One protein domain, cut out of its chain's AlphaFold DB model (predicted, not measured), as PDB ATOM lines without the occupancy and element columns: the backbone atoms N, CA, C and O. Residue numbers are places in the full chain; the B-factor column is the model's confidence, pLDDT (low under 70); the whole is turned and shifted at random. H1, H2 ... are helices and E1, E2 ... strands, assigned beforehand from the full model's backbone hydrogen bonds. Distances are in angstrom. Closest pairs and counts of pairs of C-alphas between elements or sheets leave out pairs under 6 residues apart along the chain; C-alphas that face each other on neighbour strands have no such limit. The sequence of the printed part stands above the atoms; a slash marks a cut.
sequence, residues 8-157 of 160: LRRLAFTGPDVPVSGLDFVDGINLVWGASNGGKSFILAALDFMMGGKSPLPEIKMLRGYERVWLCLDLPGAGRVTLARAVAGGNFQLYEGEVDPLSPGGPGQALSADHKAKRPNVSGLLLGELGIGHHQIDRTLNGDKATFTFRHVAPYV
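AT A GLANCE: This is residues 8 to 157 of the 160 residues of an uncharacterized protein of Methylobacterium sp. BTF04 (UniProt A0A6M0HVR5). A twisted wall of six antiparallel strands has two helices on one face, with H1 crossing the strands and H2 beside them near E6. Past H2, a small two-stranded hairpin of E7 and E8 makes one end of the longest axis, and the short H3 follows, back near H1. The printed part has 150 residues, with three named helices and eight named strands in the order E1 E2 H1 E3 E4 E5 E6 H2 E7 E8 H3; its class is mixed, with under half of the residues, 68, in named elements. The large sheet has the order E2 E1 E3 E4 E5 E6. The whole is compact, with a radius of gyration of the C-alphas of 16.2 A and spans of 51 by 37 by 31 A.

HOW THE PARTS SIT: The large sheet holds E2, residues 18 to 24, E1, 8 to 15, E3, 68 to 75, E4, 79 to 86, E5, 92 to 96, and E6, 109 to 111; E2 and E6 are its edge strands. Backbone pairs within hydrogen-bond range include N 13 and O 21 of the hairpin E1 and E2, 2.8 A, N 12 and O 70 between E1 and E3, 2.9 A, N 71 and O 83 between E3 and E4, 2.8 A, N 84 and O 93 between E4 and E5, 2.8 A, and N 94 and O 109 between E5 and E6, 2.8 A. E3 to E6 form a meander, each strand the antiparallel neighbour of the one before. H1, residues 40 to 50, is on the sheet at a height of 9.9 A, across the strands at 78 degrees to E3 on the local plane; it lies over E3 and only just over E1, on which 3 of its C-alphas fall. Its closest C-alphas to E3 are those of Met 50 and Leu 71, 6.9 A. E2, H1 and E3 form a split strand-helix-strand unit, two strands running the same way with E1 between them, and its crossover is right-handed. H2, residues 122 to 129, is on the same face at a height of 7.8 A, over none of the strands, giving two layers, helices on one face of a sheet. The C-alphas of Leu 111 in E6 and Val 122 in H2, the closest of the two, are 5.7 A apart. E7, residues 136 to 138, and E8, 145 to 147, are a hairpin with N 137 and O 146 at 2.8 A. H3, residues 154 to 157, is close to but not clearly touching H1, with the C-alphas of Asp 48 and Ala 154 7.4 A apart. Every O i to N i+4 pair is within hydrogen-bond range in H2, 6 of 7 are in H1, and H3 is too short for such a pair.

IN THESE COORDINATES: E1 begins at C-alpha 8 at (-11.589, 20.683, -49.722) and measures 21.9 A; E3 measures 21.4 A, E4 23.2 A, E2 18.5 A and H1 15.7 A. H3 ends at C-alpha 157 at (-18.585, 11.550, -55.536).

THE WHOLE: The C-alphas farthest apart, those of Asp 17 and Asn 142, are 53.8 A apart. The printed part has no cut; the links E2 to H1, H1 to E3 and E5 to E6 are long. Residues 36 to 38 have pLDDT under 70.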
ATOM      1  N   LEU A   8     -12.498  21.252 -50.711       97.44
ATOM      2  CA  LEU A   8     -11.589  20.683 -49.722       97.44
ATOM      3  C   LEU A   8     -10.442  21.673 -49.508       97.44
ATOM      4  O   LEU A   8      -9.919  22.206 -50.484       97.44
ATOM      5  N   ARG A   9     -10.062  21.927 -48.253       98.00
ATOM      6  CA  ARG A   9      -8.944  22.824 -47.919       98.00
ATOM      7  C   ARG A   9      -7.816  22.100 -47.217       98.00
ATOM      8  O   ARG A   9      -6.670  22.231 -47.625       98.00
ATOM      9  N   ARG A  10      -8.139  21.289 -46.212       98.06
ATOM     10  CA  ARG A  10      -7.136  20.548 -45.442       98.06
ATOM     11  C   ARG A  10      -7.728  19.285 -44.846       98.06
ATOM     12  O   ARG A  10      -8.798  19.335 -44.249       98.06
ATOM     13  N   LEU A  11      -7.016  18.173 -44.971       97.81
ATOM     14  CA  LEU A  11      -7.259  16.943 -44.219       97.81
ATOM     15  C   LEU A  11      -6.077  16.734 -43.275       97.81
ATOM     16  O   LEU A  11      -4.951  16.632 -43.746       97.81
ATOM     17  N   ALA A  12      -6.304  16.660 -41.967       97.69
ATOM     18  CA  ALA A  12      -5.234  16.488 -40.988       97.69
ATOM     19  C   ALA A  12      -5.570  15.449 -39.915       97.69
ATOM     20  O   ALA A  12      -6.731  15.146 -39.649       97.69
ATOM     21  N   PHE A  13      -4.530  14.922 -39.283       97.38
ATOM     22  CA  PHE A  13      -4.579  13.913 -38.239       97.38
ATOM     23  C   PHE A  13      -3.727  14.371 -37.059       97.38
ATOM     24  O   PHE A  13      -2.620  14.882 -37.236       97.38
ATOM     25  N   THR A  14      -4.241  14.164 -35.849       97.81
ATOM     26  CA  THR A  14      -3.549  14.502 -34.597       97.81
ATOM     27  C   THR A  14      -3.641  13.372 -33.587       97.81
ATOM     28  O   THR A  14      -4.673  12.701 -33.502       97.81
ATOM     29  N   GLY A  15      -2.603  13.228 -32.774       96.81
ATOM     30  CA  GLY A  15      -2.580  12.414 -31.565       96.81
ATOM     31  C   GLY A  15      -1.617  13.023 -30.543       96.81
ATOM     32  O   GLY A  15      -0.870  13.931 -30.907       96.81
ATOM     33  N   PRO A  16      -1.650  12.579 -29.278       93.81
ATOM     34  CA  PRO A  16      -0.852  13.179 -28.206       93.81
ATOM     35  C   PRO A  16       0.663  13.052 -28.431       93.81
ATOM     36  O   PRO A  16       1.394  14.004 -28.177       93.81
ATOM     37  N   ASP A  17       1.115  11.914 -28.967       93.06
ATOM     38  CA  ASP A  17       2.542  11.557 -29.066       93.06
ATOM     39  C   ASP A  17       3.041  11.423 -30.516       93.06
ATOM     40  O   ASP A  17       4.080  10.814 -30.784       93.06
ATOM     41  N   VAL A  18       2.291  11.959 -31.481       94.81
ATOM     42  CA  VAL A  18       2.648  11.937 -32.907       94.81
ATOM     43  C   VAL A  18       2.547  13.341 -33.505       94.81
ATOM     44  O   VAL A  18       1.640  14.093 -33.142       94.81
ATOM     45  N   PRO A  19       3.455  13.726 -34.424       94.19
ATOM     46  CA  PRO A  19       3.377  15.027 -35.075       94.19
ATOM     47  C   PRO A  19       2.086  15.145 -35.885       94.19
ATOM     48  O   PRO A  19       1.578  14.154 -36.406       94.19
ATOM     49  N   VAL A  20       1.575  16.368 -36.038       95.44
ATOM     50  CA  VAL A  20       0.440  16.621 -36.933       95.44
ATOM     51  C   VAL A  20       0.826  16.210 -38.348       95.44
ATOM     52  O   VAL A  20       1.827  16.679 -38.888       95.44
ATOM     53  N   SER A  21       0.008  15.362 -38.960       94.12
ATOM     54  CA  SER A  21       0.150  14.988 -40.365       94.12
ATOM     55  C   SER A  21      -1.059  15.486 -41.126       94.12
ATOM     56  O   SER A  21      -2.189  15.318 -40.671       94.12
ATOM     57  N   GLY A  22      -0.843  16.124 -42.271       93.56
ATOM     58  CA  GLY A  22      -1.934  16.668 -43.055       93.56
ATOM     59  C   GLY A  22      -1.600  16.836 -44.525       93.56
ATOM     60  O   GLY A  22      -0.444  16.790 -44.937       93.56
ATOM     61  N   LEU A  23      -2.663  17.012 -45.294       94.25
ATOM     62  CA  LEU A  23      -2.663  17.275 -46.718       94.25
ATOM     63  C   LEU A  23      -3.491  18.533 -46.963       94.25
ATOM     64  O   LEU A  23      -4.675  18.569 -46.618       94.25
ATOM     65  N   ASP A  24      -2.861  19.533 -47.567       96.38
ATOM     66  CA  ASP A  24      -3.523  20.755 -48.009       96.38
ATOM     67  C   ASP A  24      -3.980  20.606 -49.464       96.38
ATOM     68  O   ASP A  24      -3.297  20.000 -50.294       96.38
ATOM     69  N   PHE A  25      -5.152  21.157 -49.762       96.75
ATOM     70  CA  PHE A  25      -5.767  21.151 -51.083       96.75
ATOM     71  C   PHE A  25      -5.831  22.578 -51.624       96.75
ATOM     72  O   PHE A  25      -6.180  23.522 -50.912       96.75
ATOM     73  N   VAL A  26      -5.529  22.728 -52.911       95.50
ATOM     74  CA  VAL A  26      -5.639  24.001 -53.632       95.50
ATOM     75  C   VAL A  26      -6.896  24.031 -54.497       95.50
ATOM     76  O   VAL A  26      -7.526  23.000 -54.739       95.50
ATOM     77  N   ASP A  27      -7.272  25.213 -54.980       93.50
ATOM     78  CA  ASP A  27      -8.366  25.324 -55.940       93.50
ATOM     79  C   ASP A  27      -8.026  24.623 -57.262       93.50
ATOM     80  O   ASP A  27      -6.896  24.667 -57.750       93.50
ATOM     81  N   GLY A  28      -9.036  23.988 -57.861       92.94
ATOM     82  CA  GLY A  28      -8.888  23.229 -59.099       92.94
ATOM     83  C   GLY A  28      -8.543  21.756 -58.866       92.94
ATOM     84  O   GLY A  28      -9.002  21.129 -57.910       92.94
ATOM     85  N   ILE A  29      -7.790  21.175 -59.800       93.38
ATOM     86  CA  ILE A  29      -7.460  19.745 -59.790       93.38
ATOM     87  C   ILE A  29      -6.242  19.513 -58.896       93.38
ATOM     88  O   ILE A  29      -5.177  20.079 -59.129       93.38
ATOM     89  N   ASN A  30      -6.393  18.625 -57.913       93.44
ATOM     90  CA  ASN A  30      -5.309  18.174 -57.047       93.44
ATOM     91  C   ASN A  30      -4.900  16.756 -57.465       93.44
ATOM     92  O   ASN A  30      -5.740  15.856 -57.482       93.44
ATOM     93  N   LEU A  31      -3.621  16.544 -57.789       91.75
ATOM     94  CA  LEU A  31      -3.080  15.225 -58.124       91.75
ATOM     95  C   LEU A  31      -2.220  14.713 -56.966       91.75
ATOM     96  O   LEU A  31      -1.149  15.251 -56.703       91.75
ATOM     97  N   VAL A  32      -2.667  13.646 -56.303       87.06
ATOM     98  CA  VAL A  32      -1.890  12.970 -55.255       87.06
ATOM     99  C   VAL A  32      -1.170  11.768 -55.860       87.06
ATOM    100  O   VAL A  32      -1.797  10.769 -56.220       87.06
ATOM    101  N   TRP A  33       0.156  11.840 -55.961       85.75
ATOM    102  CA  TRP A  33       0.991  10.775 -56.521       85.75
ATOM    103  C   TRP A  33       1.962  10.194 -55.486       85.75
ATOM    104  O   TRP A  33       2.295  10.817 -54.483       85.75
ATOM    105  N   GLY A  34       2.427   8.968 -55.731       80.62
ATOM    106  CA  GLY A  34       3.375   8.268 -54.860       80.62
ATOM    107  C   GLY A  34       3.362   6.760 -55.096       80.62
ATOM    108  O   GLY A  34       2.500   6.253 -55.822       80.62
ATOM    109  N   ALA A  35       4.291   6.039 -54.461       75.62
ATOM    110  CA  ALA A  35       4.422   4.585 -54.586       75.62
ATOM    111  C   ALA A  35       3.080   3.856 -54.379       75.62
ATOM    112  O   ALA A  35       2.211   4.315 -53.624       75.62
ATOM    113  N   SER A  36       2.883   2.720 -55.058       62.41
ATOM    114  CA  SER A  36       1.744   1.836 -54.774       62.41
ATOM    115  C   SER A  36       1.763   1.491 -53.277       62.41
ATOM    116  O   SER A  36       2.825   1.173 -52.749       62.41
ATOM    117  N   ASN A  37       0.637   1.655 -52.575       65.44
ATOM    118  CA  ASN A  37       0.502   1.590 -51.101       65.44
ATOM    119  C   ASN A  37       0.988   2.801 -50.275       65.44
ATOM    120  O   ASN A  37       0.962   2.749 -49.050       65.44
ATOM    121  N   GLY A  38       1.346   3.927 -50.898       65.38
ATOM    122  CA  GLY A  38       1.766   5.153 -50.196       65.38
ATOM    123  C   GLY A  38       0.653   5.960 -49.503       65.38
ATOM    124  O   GLY A  38       0.836   7.147 -49.280       65.38
ATOM    125  N   GLY A  39      -0.513   5.367 -49.216       74.75
ATOM    126  CA  GLY A  39      -1.618   6.055 -48.525       74.75
ATOM    127  C   GLY A  39      -2.625   6.799 -49.417       74.75
ATOM    128  O   GLY A  39      -3.500   7.482 -48.899       74.75
ATOM    129  N   LYS A  40      -2.577   6.633 -50.746       85.25
ATOM    130  CA  LYS A  40      -3.531   7.271 -51.682       85.25
ATOM    131  C   LYS A  40      -4.986   6.853 -51.423       85.25
ATOM    132  O   LYS A  40      -5.834   7.700 -51.169       85.25
ATOM    133  N   SER A  41      -5.253   5.546 -51.388       87.25
ATOM    134  CA  SER A  41      -6.584   5.006 -51.065       87.25
ATOM    135  C   SER A  41      -7.015   5.341 -49.633       87.25
ATOM    136  O   SER A  41      -8.202   5.453 -49.348       87.25
ATOM    137  N   PHE A  42      -6.050   5.555 -48.730       90.62
ATOM    138  CA  PHE A  42      -6.338   5.981 -47.365       90.62
ATOM    139  C   PHE A  42      -6.893   7.413 -47.310       90.62
ATOM    140  O   PHE A  42      -7.805   7.662 -46.530       90.62
ATOM    141  N   ILE A  43      -6.417   8.332 -48.159       92.19
ATOM    142  CA  ILE A  43      -6.974   9.694 -48.248       92.19
ATOM    143  C   ILE A  43      -8.448   9.641 -48.655       92.19
ATOM    144  O   ILE A  43      -9.275  10.283 -48.011       92.19
ATOM    145  N   LEU A  44      -8.798   8.836 -49.665       92.12
ATOM    146  CA  LEU A  44     -10.194   8.672 -50.078       92.12
ATOM    147  C   LEU A  44     -11.052   8.070 -48.955       92.12
ATOM    148  O   LEU A  44     -12.128   8.588 -48.664       92.12
ATOM    149  N   ALA A  45     -10.550   7.039 -48.267       93.62
ATOM    150  CA  ALA A  45     -11.230   6.451 -47.113       93.62
ATOM    151  C   ALA A  45     -11.418   7.464 -45.968       93.62
ATOM    152  O   ALA A  45     -12.457   7.472 -45.311       93.62
ATOM    153  N   ALA A  46     -10.444   8.348 -45.746       95.75
ATOM    154  CA  ALA A  46     -10.531   9.405 -44.749       95.75
ATOM    155  C   ALA A  46     -11.538  10.495 -45.122       95.75
ATOM    156  O   ALA A  46     -12.289  10.947 -44.257       95.75
ATOM    157  N   LEU A  47     -11.611  10.877 -46.398       96.25
ATOM    158  CA  LEU A  47     -12.648  11.781 -46.889       96.25
ATOM    159  C   LEU A  47     -14.040  11.151 -46.743       96.25
ATOM    160  O   LEU A  47     -14.933  11.806 -46.211       96.25
ATOM    161  N   ASP A  48     -14.218   9.876 -47.106       96.31
ATOM    162  CA  ASP A  48     -15.497   9.177 -46.909       96.31
ATOM    163  C   ASP A  48     -15.890   9.106 -45.432       96.31
ATOM    164  O   ASP A  48     -17.021   9.434 -45.060       96.31
ATOM    165  N   PHE A  49     -14.935   8.755 -44.570       97.00
ATOM    166  CA  PHE A  49     -15.106   8.747 -43.123       97.00
ATOM    167  C   PHE A  49     -15.535  10.121 -42.590       97.00
ATOM    168  O   PHE A  49     -16.477  10.209 -41.795       97.00
ATOM    169  N   MET A  50     -14.905  11.204 -43.051       97.81
ATOM    170  CA  MET A  50     -15.249  12.569 -42.645       97.81
ATOM    171  C   MET A  50     -16.563  13.071 -43.261       97.81
ATOM    172  O   MET A  50     -17.237  13.906 -42.665       97.81
ATOM    173  N   MET A  51     -17.007  12.491 -44.377       96.19
ATOM    174  CA  MET A  51     -18.340  12.695 -44.962       96.19
ATOM    175  C   MET A  51     -19.395  11.717 -44.401       96.19
ATOM    176  O   MET A  51     -20.446  11.461 -45.002       96.19
ATOM    177  N   GLY A  52     -19.134  11.148 -43.220       95.94
ATOM    178  CA  GLY A  52     -20.092  10.336 -42.471       95.94
ATOM    179  C   GLY A  52     -20.163   8.867 -42.888       95.94
ATOM    180  O   GLY A  52     -21.174   8.204 -42.624       95.94
ATOM    181  N   GLY A  53     -19.111   8.354 -43.524       94.69
ATOM    182  CA  GLY A  53     -18.903   6.931 -43.758       94.69
ATOM    183  C   GLY A  53     -19.038   6.130 -42.463       94.69
ATOM    184  O   GLY A  53     -18.613   6.567 -41.384       94.69
ATOM    185  N   LYS A  54     -19.701   4.972 -42.568       84.88
ATOM    186  CA  LYS A  54     -19.880   4.033 -41.448       84.88
ATOM    187  C   LYS A  54     -18.681   3.114 -41.266       84.88
ATOM    188  O   LYS A  54     -18.470   2.632 -40.158       84.88
ATOM    189  N   SER A  55     -17.945   2.857 -42.343       86.62
ATOM    190  CA  SER A  55     -16.733   2.057 -42.285       86.62
ATOM    191  C   SER A  55     -15.707   2.768 -41.401       86.62
ATOM    192  O   SER A  55     -15.541   3.985 -41.537       86.62
ATOM    193  N   PRO A  56     -15.042   2.048 -40.483       89.19
ATOM    194  CA  PRO A  56     -13.902   2.606 -39.777       89.19
ATOM    195  C   PRO A  56     -12.797   2.948 -40.781       89.19
ATOM    196  O   PRO A  56     -12.753   2.407 -41.891       89.19
ATOM    197  N   LEU A  57     -11.890   3.837 -40.382       92.19
ATOM    198  CA  LEU A  57     -10.677   4.057 -41.158       92.19
ATOM    199  C   LEU A  57      -9.888   2.742 -41.268       92.19
ATOM    200  O   LEU A  57      -9.796   2.019 -40.273       92.19
ATOM    201  N   PRO A  58      -9.303   2.427 -42.438       87.50
ATOM    202  CA  PRO A  58      -8.467   1.246 -42.588       87.50
ATOM    203  C   PRO A  58      -7.334   1.234 -41.559       87.50
ATOM    204  O   PRO A  58      -6.614   2.225 -41.406       87.50
ATOM    205  N   GLU A  59      -7.147   0.102 -40.885       84.25
ATOM    206  CA  GLU A  59      -6.042  -0.079 -39.947       84.25
ATOM    207  C   GLU A  59      -4.715  -0.178 -40.705       84.25
ATOM    208  O   GLU A  59      -4.278  -1.242 -41.142       84.25
ATOM    209  N   ILE A  60      -4.053   0.964 -40.867       82.81
ATOM    210  CA  ILE A  60      -2.722   1.058 -41.465       82.81
ATOM    211  C   ILE A  60      -1.701   1.488 -40.419       82.81
ATOM    212  O   ILE A  60      -2.016   2.203 -39.467       82.81
ATOM    213  N   LYS A  61      -0.433   1.099 -40.606       82.56
ATOM    214  CA  LYS A  61       0.643   1.490 -39.677       82.56
ATOM    215  C   LYS A  61       0.751   3.016 -39.529       82.56
ATOM    216  O   LYS A  61       1.080   3.474 -38.445       82.56
ATOM    217  N   MET A  62       0.442   3.775 -40.584       80.12
ATOM    218  CA  MET A  62       0.495   5.242 -40.599       80.12
ATOM    219  C   MET A  62      -0.574   5.895 -39.719       80.12
ATOM    220  O   MET A  62      -0.409   7.050 -39.359       80.12
ATOM    221  N   LEU A  63      -1.654   5.184 -39.376       88.06
ATOM    222  CA  LEU A  63      -2.721   5.703 -38.520       88.06
ATOM    223  C   LEU A  63      -2.410   5.518 -37.024       88.06
ATOM    224  O   LEU A  63      -3.067   6.116 -36.179       88.06
ATOM    225  N   ARG A  64      -1.406   4.700 -36.673       90.62
ATOM    226  CA  ARG A  64      -1.055   4.429 -35.272       90.62
ATOM    227  C   ARG A  64      -0.637   5.709 -34.554       90.62
ATOM    228  O   ARG A  64       0.185   6.464 -35.061       90.62
ATOM    229  N   GLY A  65      -1.181   5.899 -33.356       93.94
ATOM    230  CA  GLY A  65      -0.933   7.070 -32.517       93.94
ATOM    231  C   GLY A  65      -1.826   8.269 -32.837       93.94
ATOM    232  O   GLY A  65      -1.965   9.136 -31.986       93.94
ATOM    233  N   TYR A  66      -2.482   8.313 -34.003       96.44
ATOM    234  CA  TYR A  66      -3.465   9.350 -34.307       96.44
ATOM    235  C   TYR A  66      -4.829   9.002 -33.713       96.44
ATOM    236  O   TYR A  66      -5.331   7.890 -33.867       96.44
ATOM    237  N   GLU A  67      -5.465   9.987 -33.089       96.81
ATOM    238  CA  GLU A  67      -6.735   9.813 -32.378       96.81
ATOM    239  C   GLU A  67      -7.870  10.643 -32.971       96.81
ATOM    240  O   GLU A  67      -9.043  10.379 -32.704       96.81
ATOM    241  N   ARG A  68      -7.554  11.651 -33.789       97.56
ATOM    242  CA  ARG A  68      -8.543  12.584 -34.333       97.56
ATOM    243  C   ARG A  68      -8.199  13.013 -35.749       97.56
ATOM    244  O   ARG A  68      -7.033  13.213 -36.079       97.56
ATOM    245  N   VAL A  69      -9.245  13.143 -36.554       98.25
ATOM    246  CA  VAL A  69      -9.226  13.557 -37.956       98.25
ATOM    247  C   VAL A  69      -9.900  14.915 -38.067       98.25
ATOM    248  O   VAL A  69     -10.924  15.153 -37.424       98.25
ATOM    249  N   TRP A  70      -9.338  15.771 -38.907       98.50
ATOM    250  CA  TRP A  70      -9.763  17.142 -39.142       98.50
ATOM    251  C   TRP A  70      -9.965  17.352 -40.633       98.50
ATOM    252  O   TRP A  70      -9.090  16.999 -41.422       98.50
ATOM    253  N   LEU A  71     -11.097  17.925 -41.021       98.62
ATOM    254  CA  LEU A  71     -11.409  18.249 -42.405       98.62
ATOM    255  C   LEU A  71     -11.876  19.702 -42.487       98.62
ATOM    256  O   LEU A  71     -12.990  20.018 -42.070       98.62
ATOM    257  N   CYS A  72     -11.023  20.568 -43.027       98.56
ATOM    258  CA  CYS A  72     -11.365  21.945 -43.352       98.56
ATOM    259  C   CYS A  72     -11.983  22.006 -44.753       98.56
ATOM    260  O   CYS A  72     -11.429  21.451 -45.711       98.56
ATOM    261  N   LEU A  73     -13.116  22.697 -44.862       98.00
ATOM    262  CA  LEU A  73     -13.917  22.840 -46.075       98.00
ATOM    263  C   LEU A  73     -14.346  24.296 -46.245       98.00
ATOM    264  O   LEU A  73     -14.644  24.953 -45.251       98.00
ATOM    265  N   ASP A  74     -14.488  24.752 -47.488       97.94
ATOM    266  CA  ASP A  74     -15.389  25.871 -47.774       97.94
ATOM    267  C   ASP A  74     -16.736  25.316 -48.247       97.94
ATOM    268  O   ASP A  74     -16.809  24.549 -49.218       97.94
ATOM    269  N   LEU A  75     -17.792  25.703 -47.535       97.00
ATOM    270  CA  LEU A  75     -19.180  25.355 -47.798       97.00
ATOM    271  C   LEU A  75     -19.919  26.547 -48.449       97.00
ATOM    272  O   LEU A  75     -19.623  27.696 -48.113       97.00
ATOM    273  N   PRO A  76     -20.878  26.311 -49.367       95.94
ATOM    274  CA  PRO A  76     -21.596  27.365 -50.089       95.94
ATOM    275  C   PRO A  76     -22.310  28.410 -49.224       95.94
ATOM    276  O   PRO A  76     -22.357  29.574 -49.614       95.94
ATOM    277  N   GLY A  77     -22.903  27.999 -48.103       94.12
ATOM    278  CA  GLY A  77     -23.653  28.857 -47.191       94.12
ATOM    279  C   GLY A  77     -22.823  29.267 -45.980       94.12
ATOM    280  O   GLY A  77     -22.606  30.457 -45.763       94.12
ATOM    281  N   ALA A  78     -22.336  28.290 -45.209       94.12
ATOM    282  CA  ALA A  78     -21.587  28.549 -43.974       94.12
ATOM    283  C   ALA A  78     -20.183  29.151 -44.189       94.12
ATOM    284  O   ALA A  78     -19.564  29.620 -43.234       94.12
ATOM    285  N   GLY A  79     -19.659  29.151 -45.419       96.56
ATOM    286  CA  GLY A  79     -18.289  29.573 -45.699       96.56
ATOM    287  C   GLY A  79     -17.268  28.557 -45.186       96.56
ATOM    288  O   GLY A  79     -17.490  27.346 -45.264       96.56
ATOM    289  N   ARG A  80     -16.119  29.032 -44.694       97.88
ATOM    290  CA  ARG A  80     -15.061  28.143 -44.198       97.88
ATOM    291  C   ARG A  80     -15.444  27.524 -42.859       97.88
ATOM    292  O   ARG A  80     -15.781  28.245 -41.925       97.88
ATOM    293  N   VAL A  81     -15.313  26.206 -42.746       98.19
ATOM    294  CA  VAL A  81     -15.534  25.449 -41.507       98.19
ATOM    295  C   VAL A  81     -14.507  24.334 -41.345       98.19
ATOM    296  O   VAL A  81     -13.930  23.859 -42.326       98.19
ATOM    297  N   THR A  82     -14.361  23.835 -40.118       98.62
ATOM    298  CA  THR A  82     -13.591  22.620 -39.835       98.62
ATOM    299  C   THR A  82     -14.445  21.576 -39.126       98.62
ATOM    300  O   THR A  82     -15.033  21.833 -38.078       98.62
ATOM    301  N   LEU A  83     -14.494  20.366 -39.681       98.56
ATOM    302  CA  LEU A  83     -15.056  19.187 -39.028       98.56
ATOM    303  C   LEU A  83     -13.952  18.424 -38.295       98.56
ATOM    304  O   LEU A  83     -12.903  18.157 -38.875       98.56
ATOM    305  N   ALA A  84     -14.215  17.997 -37.064       98.38
ATOM    306  CA  ALA A  84     -13.358  17.084 -36.317       98.38
ATOM    307  C   ALA A  84     -14.121  15.814 -35.926       98.38
ATOM    308  O   ALA A  84     -15.280  15.879 -35.510       98.38
ATOM    309  N   ARG A  85     -13.468  14.655 -36.031       98.00
ATOM    310  CA  ARG A  85     -14.017  13.352 -35.624       98.00
ATOM    311  C   ARG A  85     -12.918  12.495 -35.011       98.00
ATOM    312  O   ARG A  85     -11.793  12.494 -35.506       98.00
ATOM    313  N   ALA A  86     -13.225  11.753 -33.949       97.12
ATOM    314  CA  ALA A  86     -12.272  10.789 -33.405       97.12
ATOM    315  C   ALA A  86     -12.017   9.662 -34.420       97.12
ATOM    316  O   ALA A  86     -12.949   9.214 -35.084       97.12
ATOM    317  N   VAL A  87     -10.781   9.171 -34.521       96.62
ATOM    318  CA  VAL A  87     -10.397   8.038 -35.388       96.62
ATOM    319  C   VAL A  87     -11.193   6.779 -35.033       96.62
ATOM    320  O   VAL A  87     -11.606   6.040 -35.922       96.62
ATOM    321  N   ALA A  88     -11.509   6.592 -33.748       94.75
ATOM    322  CA  ALA A  88     -12.384   5.525 -33.254       94.75
ATOM    323  C   ALA A  88     -13.855   5.649 -33.720       94.75
ATOM    324  O   ALA A  88     -14.678   4.780 -33.432       94.75
ATOM    325  N   GLY A  89     -14.212   6.721 -34.432       94.62
ATOM    326  CA  GLY A  89     -15.564   7.003 -34.890       94.62
ATOM    327  C   GLY A  89     -16.352   7.875 -33.914       94.62
ATOM    328  O   GLY A  89     -15.808   8.701 -33.188       94.62
ATOM    329  N   GLY A  90     -17.676   7.729 -33.930       94.69
ATOM    330  CA  GLY A  90     -18.575   8.580 -33.149       94.69
ATOM    331  C   GLY A  90     -18.936   9.895 -33.844       94.69
ATOM    332  O   GLY A  90     -18.819  10.015 -35.068       94.69
ATOM    333  N   ASN A  91     -19.460  10.831 -33.050       97.12
ATOM    334  CA  ASN A  91     -19.992  12.120 -33.498       97.12
ATOM    335  C   ASN A  91     -18.891  13.074 -33.979       97.12
ATOM    336  O   ASN A  91     -17.714  12.898 -33.672       97.12
ATOM    337  N   PHE A  92     -19.314  14.111 -34.690       98.50
ATOM    338  CA  PHE A  92     -18.448  15.174 -35.171       98.50
ATOM    339  C   PHE A  92     -18.559  16.410 -34.285       98.50
ATOM    340  O   PHE A  92     -19.598  16.674 -33.671       98.50
ATOM    341  N   GLN A  93     -17.500  17.200 -34.299       98.31
ATOM    342  CA  GLN A  93     -17.482  18.579 -33.846       98.31
ATOM    343  C   GLN A  93     -17.319  19.475 -35.073       98.31
ATOM    344  O   GLN A  93     -16.491  19.193 -35.936       98.31
ATOM    345  N   LEU A  94     -18.122  20.526 -35.156       98.38
ATOM    346  CA  LEU A  94     -18.061  21.559 -36.177       98.38
ATOM    347  C   LEU A  94     -17.490  22.827 -35.546       98.38
ATOM    348  O   LEU A  94     -17.980  23.287 -34.512       98.38
ATOM    349  N   TYR A  95     -16.475  23.379 -36.193       98.12
ATOM    350  CA  TYR A  95     -15.843  24.645 -35.861       98.12
ATOM    351  C   TYR A  95     -16.100  25.632 -36.999       98.12
ATOM    352  O   TYR A  95     -16.069  25.253 -38.173       98.12
ATOM    353  N   GLU A  96     -16.344  26.889 -36.647       95.69
ATOM    354  CA  GLU A  96     -16.386  27.981 -37.614       95.69
ATOM    355  C   GLU A  96     -14.956  28.348 -38.022       95.69
ATOM    356  O   GLU A  96     -14.073  28.473 -37.174       95.69
ATOM    357  N   GLY A  97     -14.721  28.513 -39.322       96.44
ATOM    358  CA  GLY A  97     -13.403  28.818 -39.860       96.44
ATOM    359  C   GLY A  97     -12.431  27.637 -39.900       96.44
ATOM    360  O   GLY A  97     -12.763  26.468 -39.678       96.44
ATOM    361  N   GLU A  98     -11.195  27.976 -40.248       96.06
ATOM    362  CA  GLU A  98     -10.047  27.078 -40.175       96.06
ATOM    363  C   GLU A  98      -9.470  27.114 -38.767       96.06
ATOM    364  O   GLU A  98      -9.253  28.193 -38.215       96.06
ATOM    365  N   VAL A  99      -9.223  25.939 -38.190       95.50
ATOM    366  CA  VAL A  99      -8.677  25.822 -36.834       95.50
ATOM    367  C   VAL A  99      -7.306  25.167 -36.853       95.50
ATOM    368  O   VAL A  99      -7.057  24.262 -37.652       95.50
ATOM    369  N   ASP A 100      -6.435  25.583 -35.935       95.12
ATOM    370  CA  ASP A 100      -5.218  24.837 -35.620       95.12
ATOM    371  C   ASP A 100      -5.611  23.547 -34.875       95.12
ATOM    372  O   ASP A 100      -6.150  23.628 -33.770       95.12
ATOM    373  N   PRO A 101      -5.335  22.350 -35.424       93.75
ATOM    374  CA  PRO A 101      -5.648  21.086 -34.760       93.75
ATOM    375  C   PRO A 101      -5.032  20.921 -33.359       93.75
ATOM    376  O   PRO A 101      -5.556  20.145 -32.554       93.75
ATOM    377  N   LEU A 102      -3.929  21.621 -33.061       93.12
ATOM    378  CA  LEU A 102      -3.266  21.595 -31.753       93.12
ATOM    379  C   LEU A 102      -3.882  22.569 -30.746       93.12
ATOM    380  O   LEU A 102      -3.762  22.355 -29.541       93.12
ATOM    381  N   SER A 103      -4.563  23.610 -31.222       93.12
ATOM    382  CA  SER A 103      -5.237  24.599 -30.381       93.12
ATOM    383  C   SER A 103      -6.561  25.039 -31.023       93.12
ATOM    384  O   SER A 103      -6.722  26.192 -31.426       93.12
ATOM    385  N   PRO A 104      -7.539  24.119 -31.144       89.56
ATOM    386  CA  PRO A 104      -8.729  24.305 -31.980       89.56
ATOM    387  C   PRO A 104      -9.771  25.270 -31.393       89.56
ATOM    388  O   PRO A 104     -10.805  25.513 -32.010       89.56
ATOM    389  N   GLY A 105      -9.543  25.791 -30.182       89.69
ATOM    390  CA  GLY A 105     -10.563  26.502 -29.418       89.69
ATOM    391  C   GLY A 105     -11.748  25.600 -29.046       89.69
ATOM    392  O   GLY A 105     -11.622  24.377 -28.950       89.69
ATOM    393  N   GLY A 106     -12.906  26.214 -28.795       87.00
ATOM    394  CA  GLY A 106     -14.153  25.498 -28.519       87.00
ATOM    395  C   GLY A 106     -14.942  25.213 -29.804       87.00
ATOM    396  O   GLY A 106     -15.009  26.090 -30.665       87.00
ATOM    397  N   PRO A 107     -15.571  24.031 -29.950       86.69
ATOM    398  CA  PRO A 107     -16.415  23.753 -31.105       86.69
ATOM    399  C   PRO A 107     -17.682  24.609 -31.078       86.69
ATOM    400  O   PRO A 107     -18.283  24.802 -30.020       86.69
ATOM    401  N   GLY A 108     -18.130  25.050 -32.253       87.81
ATOM    402  CA  GLY A 108     -19.396  25.768 -32.401       87.81
ATOM    403  C   GLY A 108     -20.604  24.844 -32.244       87.81
ATOM    404  O   GLY A 108     -21.587  25.196 -31.594       87.81
ATOM    405  N   GLN A 109     -20.543  23.626 -32.799       95.25
ATOM    406  CA  GLN A 109     -21.671  22.688 -32.767       95.25
ATOM    407  C   GLN A 109     -21.227  21.220 -32.783       95.25
ATOM    408  O   GLN A 109     -20.254  20.853 -33.432       95.25
ATOM    409  N   ALA A 110     -21.977  20.339 -32.118       97.38
ATOM    410  CA  ALA A 110     -21.821  18.891 -32.269       97.38
ATOM    411  C   ALA A 110     -22.782  18.343 -33.338       97.38
ATOM    412  O   ALA A 110     -23.981  18.625 -33.295       97.38
ATOM    413  N   LEU A 111     -22.285  17.493 -34.240       98.12
ATOM    414  CA  LEU A 111     -23.097  16.824 -35.260       98.12
ATOM    415  C   LEU A 111     -23.134  15.313 -35.018       98.12
ATOM    416  O   LEU A 111     -22.119  14.656 -34.784       98.12
ATOM    417  N   SER A 112     -24.324  14.732 -35.101       97.56
ATOM    418  CA  SER A 112     -24.519  13.286 -35.077       97.56
ATOM    419  C   SER A 112     -23.870  12.611 -36.287       97.56
ATOM    420  O   SER A 112     -24.027  13.075 -37.418       97.56
ATOM    421  N   ALA A 113     -23.215  11.472 -36.055       96.25
ATOM    422  CA  ALA A 113     -22.837  10.547 -37.128       96.25
ATOM    423  C   ALA A 113     -24.004   9.646 -37.576       96.25
ATOM    424  O   ALA A 113     -23.957   9.061 -38.657       96.25
ATOM    425  N   ASP A 114     -25.065   9.539 -36.767       95.62
ATOM    426  CA  ASP A 114     -26.325   8.943 -37.210       95.62
ATOM    427  C   ASP A 114     -27.086   9.940 -38.090       95.62
ATOM    428  O   ASP A 114     -27.605  10.951 -37.609       95.62
ATOM    429  N   HIS A 115     -27.156   9.609 -39.378       94.50
ATOM    430  CA  HIS A 115     -27.809  10.376 -40.440       94.50
ATOM    431  C   HIS A 115     -29.332  10.491 -40.296       94.50
ATOM    432  O   HIS A 115     -29.948  11.279 -41.006       94.50
ATOM    433  N   LYS A 116     -29.951   9.698 -39.410       91.94
ATOM    434  CA  LYS A 116     -31.391   9.757 -39.110       91.94
ATOM    435  C   LYS A 116     -31.697  10.498 -37.810       91.94
ATOM    436  O   LYS A 116     -32.868  10.654 -37.457       91.94
ATOM    437  N   ALA A 117     -30.672  10.938 -37.083       93.50
ATOM    438  CA  ALA A 117     -30.870  11.635 -35.827       93.50
ATOM    439  C   ALA A 117     -31.602  12.966 -36.060       93.50
ATOM    440  O   ALA A 117     -31.270  13.715 -36.977       93.50
ATOM    441  N   LYS A 118     -32.577  13.270 -35.192       91.31
ATOM    442  CA  LYS A 118     -33.339  14.534 -35.231       91.31
ATOM    443  C   LYS A 118     -32.496  15.755 -34.848       91.31
ATOM    444  O   LYS A 118     -32.822  16.871 -35.231       91.31
ATOM    445  N   ARG A 119     -31.437  15.541 -34.063       94.44
ATOM    446  CA  ARG A 119     -30.430  16.564 -33.754       94.44
ATOM    447  C   ARG A 119     -29.562  16.845 -34.991       94.44
ATOM    448  O   ARG A 119     -29.493  15.972 -35.861       94.44
ATOM    449  N   PRO A 120     -28.862  17.994 -35.050       96.75
ATOM    450  CA  PRO A 120     -27.916  18.289 -36.123       96.75
ATOM    451  C   PRO A 120     -27.009  17.091 -36.418       96.75
ATOM    452  O   PRO A 120     -26.512  16.430 -35.500       96.75
ATOM    453  N   ASN A 121     -26.846  16.764 -37.696       97.44
ATOM    454  CA  ASN A 121     -26.112  15.591 -38.157       97.44
ATOM    455  C   ASN A 121     -25.343  15.910 -39.441       97.44
ATOM    456  O   ASN A 121     -25.694  16.846 -40.159       97.44
ATOM    457  N   VAL A 122     -24.289  15.138 -39.717       97.31
ATOM    458  CA  VAL A 122     -23.367  15.430 -40.827       97.31
ATOM    459  C   VAL A 122     -24.066  15.410 -42.192       97.31
ATOM    460  O   VAL A 122     -23.802  16.274 -43.019       97.31
ATOM    461  N   SER A 123     -25.022  14.499 -42.417       97.00
ATOM    462  CA  SER A 123     -25.802  14.493 -43.664       97.00
ATOM    463  C   SER A 123     -26.677  15.732 -43.809       97.00
ATOM    464  O   SER A 123     -26.773  16.265 -44.906       97.00
ATOM    465  N   GLY A 124     -27.312  16.179 -42.725       96.75
ATOM    466  CA  GLY A 124     -28.139  17.383 -42.712       96.75
ATOM    467  C   GLY A 124     -27.331  18.631 -43.058       96.75
ATOM    468  O   GLY A 124     -27.775  19.404 -43.900       96.75
ATOM    469  N   LEU A 125     -26.130  18.772 -42.481       97.06
ATOM    470  CA  LEU A 125     -25.199  19.848 -42.835       97.06
ATOM    471  C   LEU A 125     -24.856  19.795 -44.330       97.06
ATOM    472  O   LEU A 125     -25.149  20.735 -45.058       97.06
ATOM    473  N   LEU A 126     -24.293  18.680 -44.807       96.75
ATOM    474  CA  LEU A 126     -23.821  18.573 -46.191       96.75
ATOM    475  C   LEU A 126     -24.965  18.761 -47.207       96.75
ATOM    476  O   LEU A 126     -24.830  19.501 -48.173       96.75
ATOM    477  N   LEU A 127     -26.126  18.141 -46.999       96.31
ATOM    478  CA  LEU A 127     -27.255  18.317 -47.918       96.31
ATOM    479  C   LEU A 127     -27.842  19.733 -47.868       96.31
ATOM    480  O   LEU A 127     -28.263  20.243 -48.906       96.31
ATOM    481  N   GLY A 128     -27.875  20.368 -46.694       95.81
ATOM    482  CA  GLY A 128     -28.319  21.755 -46.544       95.81
ATOM    483  C   GLY A 128     -27.434  22.725 -47.326       95.81
ATOM    484  O   GLY A 128     -27.942  23.547 -48.082       95.81
ATOM    485  N   GLU A 129     -26.118  22.547 -47.236       96.00
ATOM    486  CA  GLU A 129     -25.121  23.355 -47.946       96.00
ATOM    487  C   GLU A 129     -25.171  23.189 -49.474       96.00
ATOM    488  O   GLU A 129     -24.792  24.092 -50.217       96.00
ATOM    489  N   LEU A 130     -25.689  22.062 -49.970       94.50
ATOM    490  CA  LEU A 130     -25.954  21.849 -51.399       94.50
ATOM    491  C   LEU A 130     -27.327  22.370 -51.852       94.50
ATOM    492  O   LEU A 130     -27.683  22.203 -53.018       94.50
ATOM    493  N   GLY A 131     -28.116  22.966 -50.954       93.50
ATOM    494  CA  GLY A 131     -29.480  23.415 -51.242       93.50
ATOM    495  C   GLY A 131     -30.488  22.275 -51.420       93.50
ATOM    496  O   GLY A 131     -31.593  22.511 -51.898       93.50
ATOM    497  N   ILE A 132     -30.119  21.045 -51.046       92.81
ATOM    498  CA  ILE A 132     -30.992  19.866 -51.107       92.81
ATOM    499  C   ILE A 132     -31.821  19.773 -49.821       92.81
ATOM    500  O   ILE A 132     -33.009  19.505 -49.864       92.81
ATOM    501  N   GLY A 133     -31.222  20.012 -48.653       88.56
ATOM    502  CA  GLY A 133     -31.938  19.948 -47.377       88.56
ATOM    503  C   GLY A 133     -32.522  18.561 -47.058       88.56
ATOM    504  O   GLY A 133     -31.918  17.524 -47.344       88.56
ATOM    505  N   HIS A 134     -33.683  18.534 -46.395       88.94
ATOM    506  CA  HIS A 134     -34.303  17.305 -45.893       88.94
ATOM    507  C   HIS A 134     -35.351  16.746 -46.856       88.94
ATOM    508  O   HIS A 134     -36.415  17.333 -47.043       88.94
ATOM    509  N   HIS A 135     -35.097  15.543 -47.370       92.75
ATOM    510  CA  HIS A 135     -36.028  14.829 -48.239       92.75
ATOM    511  C   HIS A 135     -36.215  13.370 -47.821       92.75
ATOM    512  O   HIS A 135     -35.432  12.801 -47.053       92.75
ATOM    513  N   GLN A 136     -37.276  12.762 -48.346       92.31
ATOM    514  CA  GLN A 136     -37.528  11.327 -48.275       92.31
ATOM    515  C   GLN A 136     -37.510  10.748 -49.685       92.31
ATOM    516  O   GLN A 136     -37.913  11.414 -50.634       92.31
ATOM    517  N   ILE A 137     -37.048   9.510 -49.795       92.12
ATOM    518  CA  ILE A 137     -37.056   8.718 -51.021       92.12
ATOM    519  C   ILE A 137     -37.838   7.432 -50.776       92.12
ATOM    520  O   ILE A 137     -37.816   6.893 -49.664       92.12
ATOM    521  N   ASP A 138     -38.496   6.929 -51.813       91.81
ATOM    522  CA  ASP A 138     -39.117   5.611 -51.763       91.81
ATOM    523  C   ASP A 138     -38.017   4.552 -51.836       91.81
ATOM    524  O   ASP A 138     -37.191   4.525 -52.749       91.81
ATOM    525  N   ARG A 139     -37.961   3.699 -50.817       89.44
ATOM    526  CA  ARG A 139     -36.968   2.631 -50.697       89.44
ATOM    527  C   ARG A 139     -37.470   1.314 -51.275       89.44
ATOM    528  O   ARG A 139     -36.660   0.463 -51.637       89.44
ATOM    529  N   THR A 140     -38.784   1.121 -51.315       88.31
ATOM    530  CA  THR A 140     -39.420  -0.104 -51.806       88.31
ATOM    531  C   THR A 140     -40.466   0.231 -52.861       88.31
ATOM    532  O   THR A 140     -41.006   1.335 -52.892       88.31
ATOM    533  N   LEU A 141     -40.796  -0.756 -53.699       86.56
ATOM    534  CA  LEU A 141     -41.872  -0.644 -54.692       86.56
ATOM    535  C   LEU A 141     -43.261  -0.452 -54.055       86.56
ATOM    536  O   LEU A 141     -44.194  -0.050 -54.738       86.56
ATOM    537  N   ASN A 142     -43.383  -0.703 -52.748       89.19
ATOM    538  CA  ASN A 142     -44.613  -0.518 -51.982       89.19
ATOM    539  C   ASN A 142     -44.728   0.896 -51.378       89.19
ATOM    540  O   ASN A 142     -45.692   1.173 -50.668       89.19
ATOM    541  N   GLY A 143     -43.759   1.784 -51.637       85.25
ATOM    542  CA  GLY A 143     -43.767   3.164 -51.146       85.25
ATOM    543  C   GLY A 143     -43.244   3.337 -49.717       85.25
ATOM    544  O   GLY A 143     -43.507   4.366 -49.091       85.25
ATOM    545  N   ASP A 144     -42.499   2.364 -49.175       91.00
ATOM    546  CA  ASP A 144     -41.850   2.552 -47.875       91.00
ATOM    547  C   ASP A 144     -40.778   3.631 -47.988       91.00
ATOM    548  O   ASP A 144     -39.841   3.525 -48.783       91.00
ATOM    549  N   LYS A 145     -40.883   4.659 -47.148       91.50
ATOM    550  CA  LYS A 145     -40.004   5.824 -47.224       91.50
ATOM    551  C   LYS A 145     -38.726   5.641 -46.417       91.50
ATOM    552  O   LYS A 145     -38.725   5.114 -45.303       91.50
ATOM    553  N   ALA A 146     -37.629   6.169 -46.942       91.31
ATOM    554  CA  ALA A 146     -36.379   6.361 -46.223       91.31
ATOM    555  C   ALA A 146     -35.938   7.823 -46.301       91.31
ATOM    556  O   ALA A 146     -36.148   8.503 -47.299       91.31
ATOM    557  N   THR A 147     -35.298   8.315 -45.244       93.75
ATOM    558  CA  THR A 147     -34.662   9.636 -45.259       93.75
ATOM    559  C   THR A 147     -33.546   9.659 -46.297       93.75
ATOM    560  O   THR A 147     -32.660   8.800 -46.263       93.75
ATOM    561  N   PHE A 148     -33.562  10.655 -47.181       95.38
ATOM    562  CA  PHE A 148     -32.439  10.951 -48.057       95.38
ATOM    563  C   PHE A 148     -31.288  11.521 -47.226       95.38
ATOM    564  O   PHE A 148     -31.472  12.376 -46.365       95.38
ATOM    565  N   THR A 149     -30.092  11.004 -47.457       96.06
ATOM    566  CA  THR A 149     -28.884  11.323 -46.683       96.06
ATOM    567  C   THR A 149     -27.713  11.434 -47.642       96.06
ATOM    568  O   THR A 149     -27.756  10.832 -48.717       96.06
ATOM    569  N   PHE A 150     -26.642  12.115 -47.233       95.56
ATOM    570  CA  PHE A 150     -25.433  12.252 -48.049       95.56
ATOM    571  C   PHE A 150     -24.837  10.886 -48.434       95.56
ATOM    572  O   PHE A 150     -24.204  10.731 -49.475       95.56
ATOM    573  N   ARG A 151     -25.128   9.839 -47.652       95.12
ATOM    574  CA  ARG A 151     -24.696   8.467 -47.947       95.12
ATOM    575  C   ARG A 151     -25.288   7.872 -49.220       95.12
ATOM    576  O   ARG A 151     -24.707   6.926 -49.731       95.12
ATOM    577  N   HIS A 152     -26.395   8.408 -49.731       94.81
ATOM    578  CA  HIS A 152     -26.949   7.973 -51.016       94.81
ATOM    579  C   HIS A 152     -26.172   8.538 -52.209       94.81
ATOM    580  O   HIS A 152     -26.197   7.931 -53.272       94.81
ATOM    581  N   VAL A 153     -25.477   9.671 -52.043       93.00
ATOM    582  CA  VAL A 153     -24.684  10.296 -53.117       93.00
ATOM    583  C   VAL A 153     -23.190  10.004 -53.003       93.00
ATOM    584  O   VAL A 153     -22.504  10.010 -54.019       93.00
ATOM    585  N   ALA A 154     -22.697   9.703 -51.794       94.12
ATOM    586  CA  ALA A 154     -21.281   9.452 -51.518       94.12
ATOM    587  C   ALA A 154     -20.589   8.499 -52.522       94.12
ATOM    588  O   ALA A 154     -19.524   8.877 -53.004       94.12
ATOM    589  N   PRO A 155     -21.175   7.350 -52.931       92.12
ATOM    590  CA  PRO A 155     -20.526   6.437 -53.883       92.12
ATOM    591  C   PRO A 155     -20.283   7.023 -55.281       92.12
ATOM    592  O   PRO A 155     -19.482   6.487 -56.035       92.12
ATOM    593  N   TYR A 156     -20.982   8.099 -55.650       91.75
ATOM    594  CA  TYR A 156     -20.835   8.751 -56.954       91.75
ATOM    595  C   TYR A 156     -19.864   9.935 -56.923       91.75
ATOM    596  O   TYR A 156     -19.483  10.441 -57.975       91.75
ATOM    597  N   VAL A 157     -19.493  10.406 -55.728       91.31
ATOM    598  CA  VAL A 157     -18.585  11.550 -55.536       91.31
ATOM    599  C   VAL A 157     -17.248  11.148 -54.914       91.31
ATOM    600  O   VAL A 157     -16.274  11.884 -55.044       91.31
TER     601      VAL A 157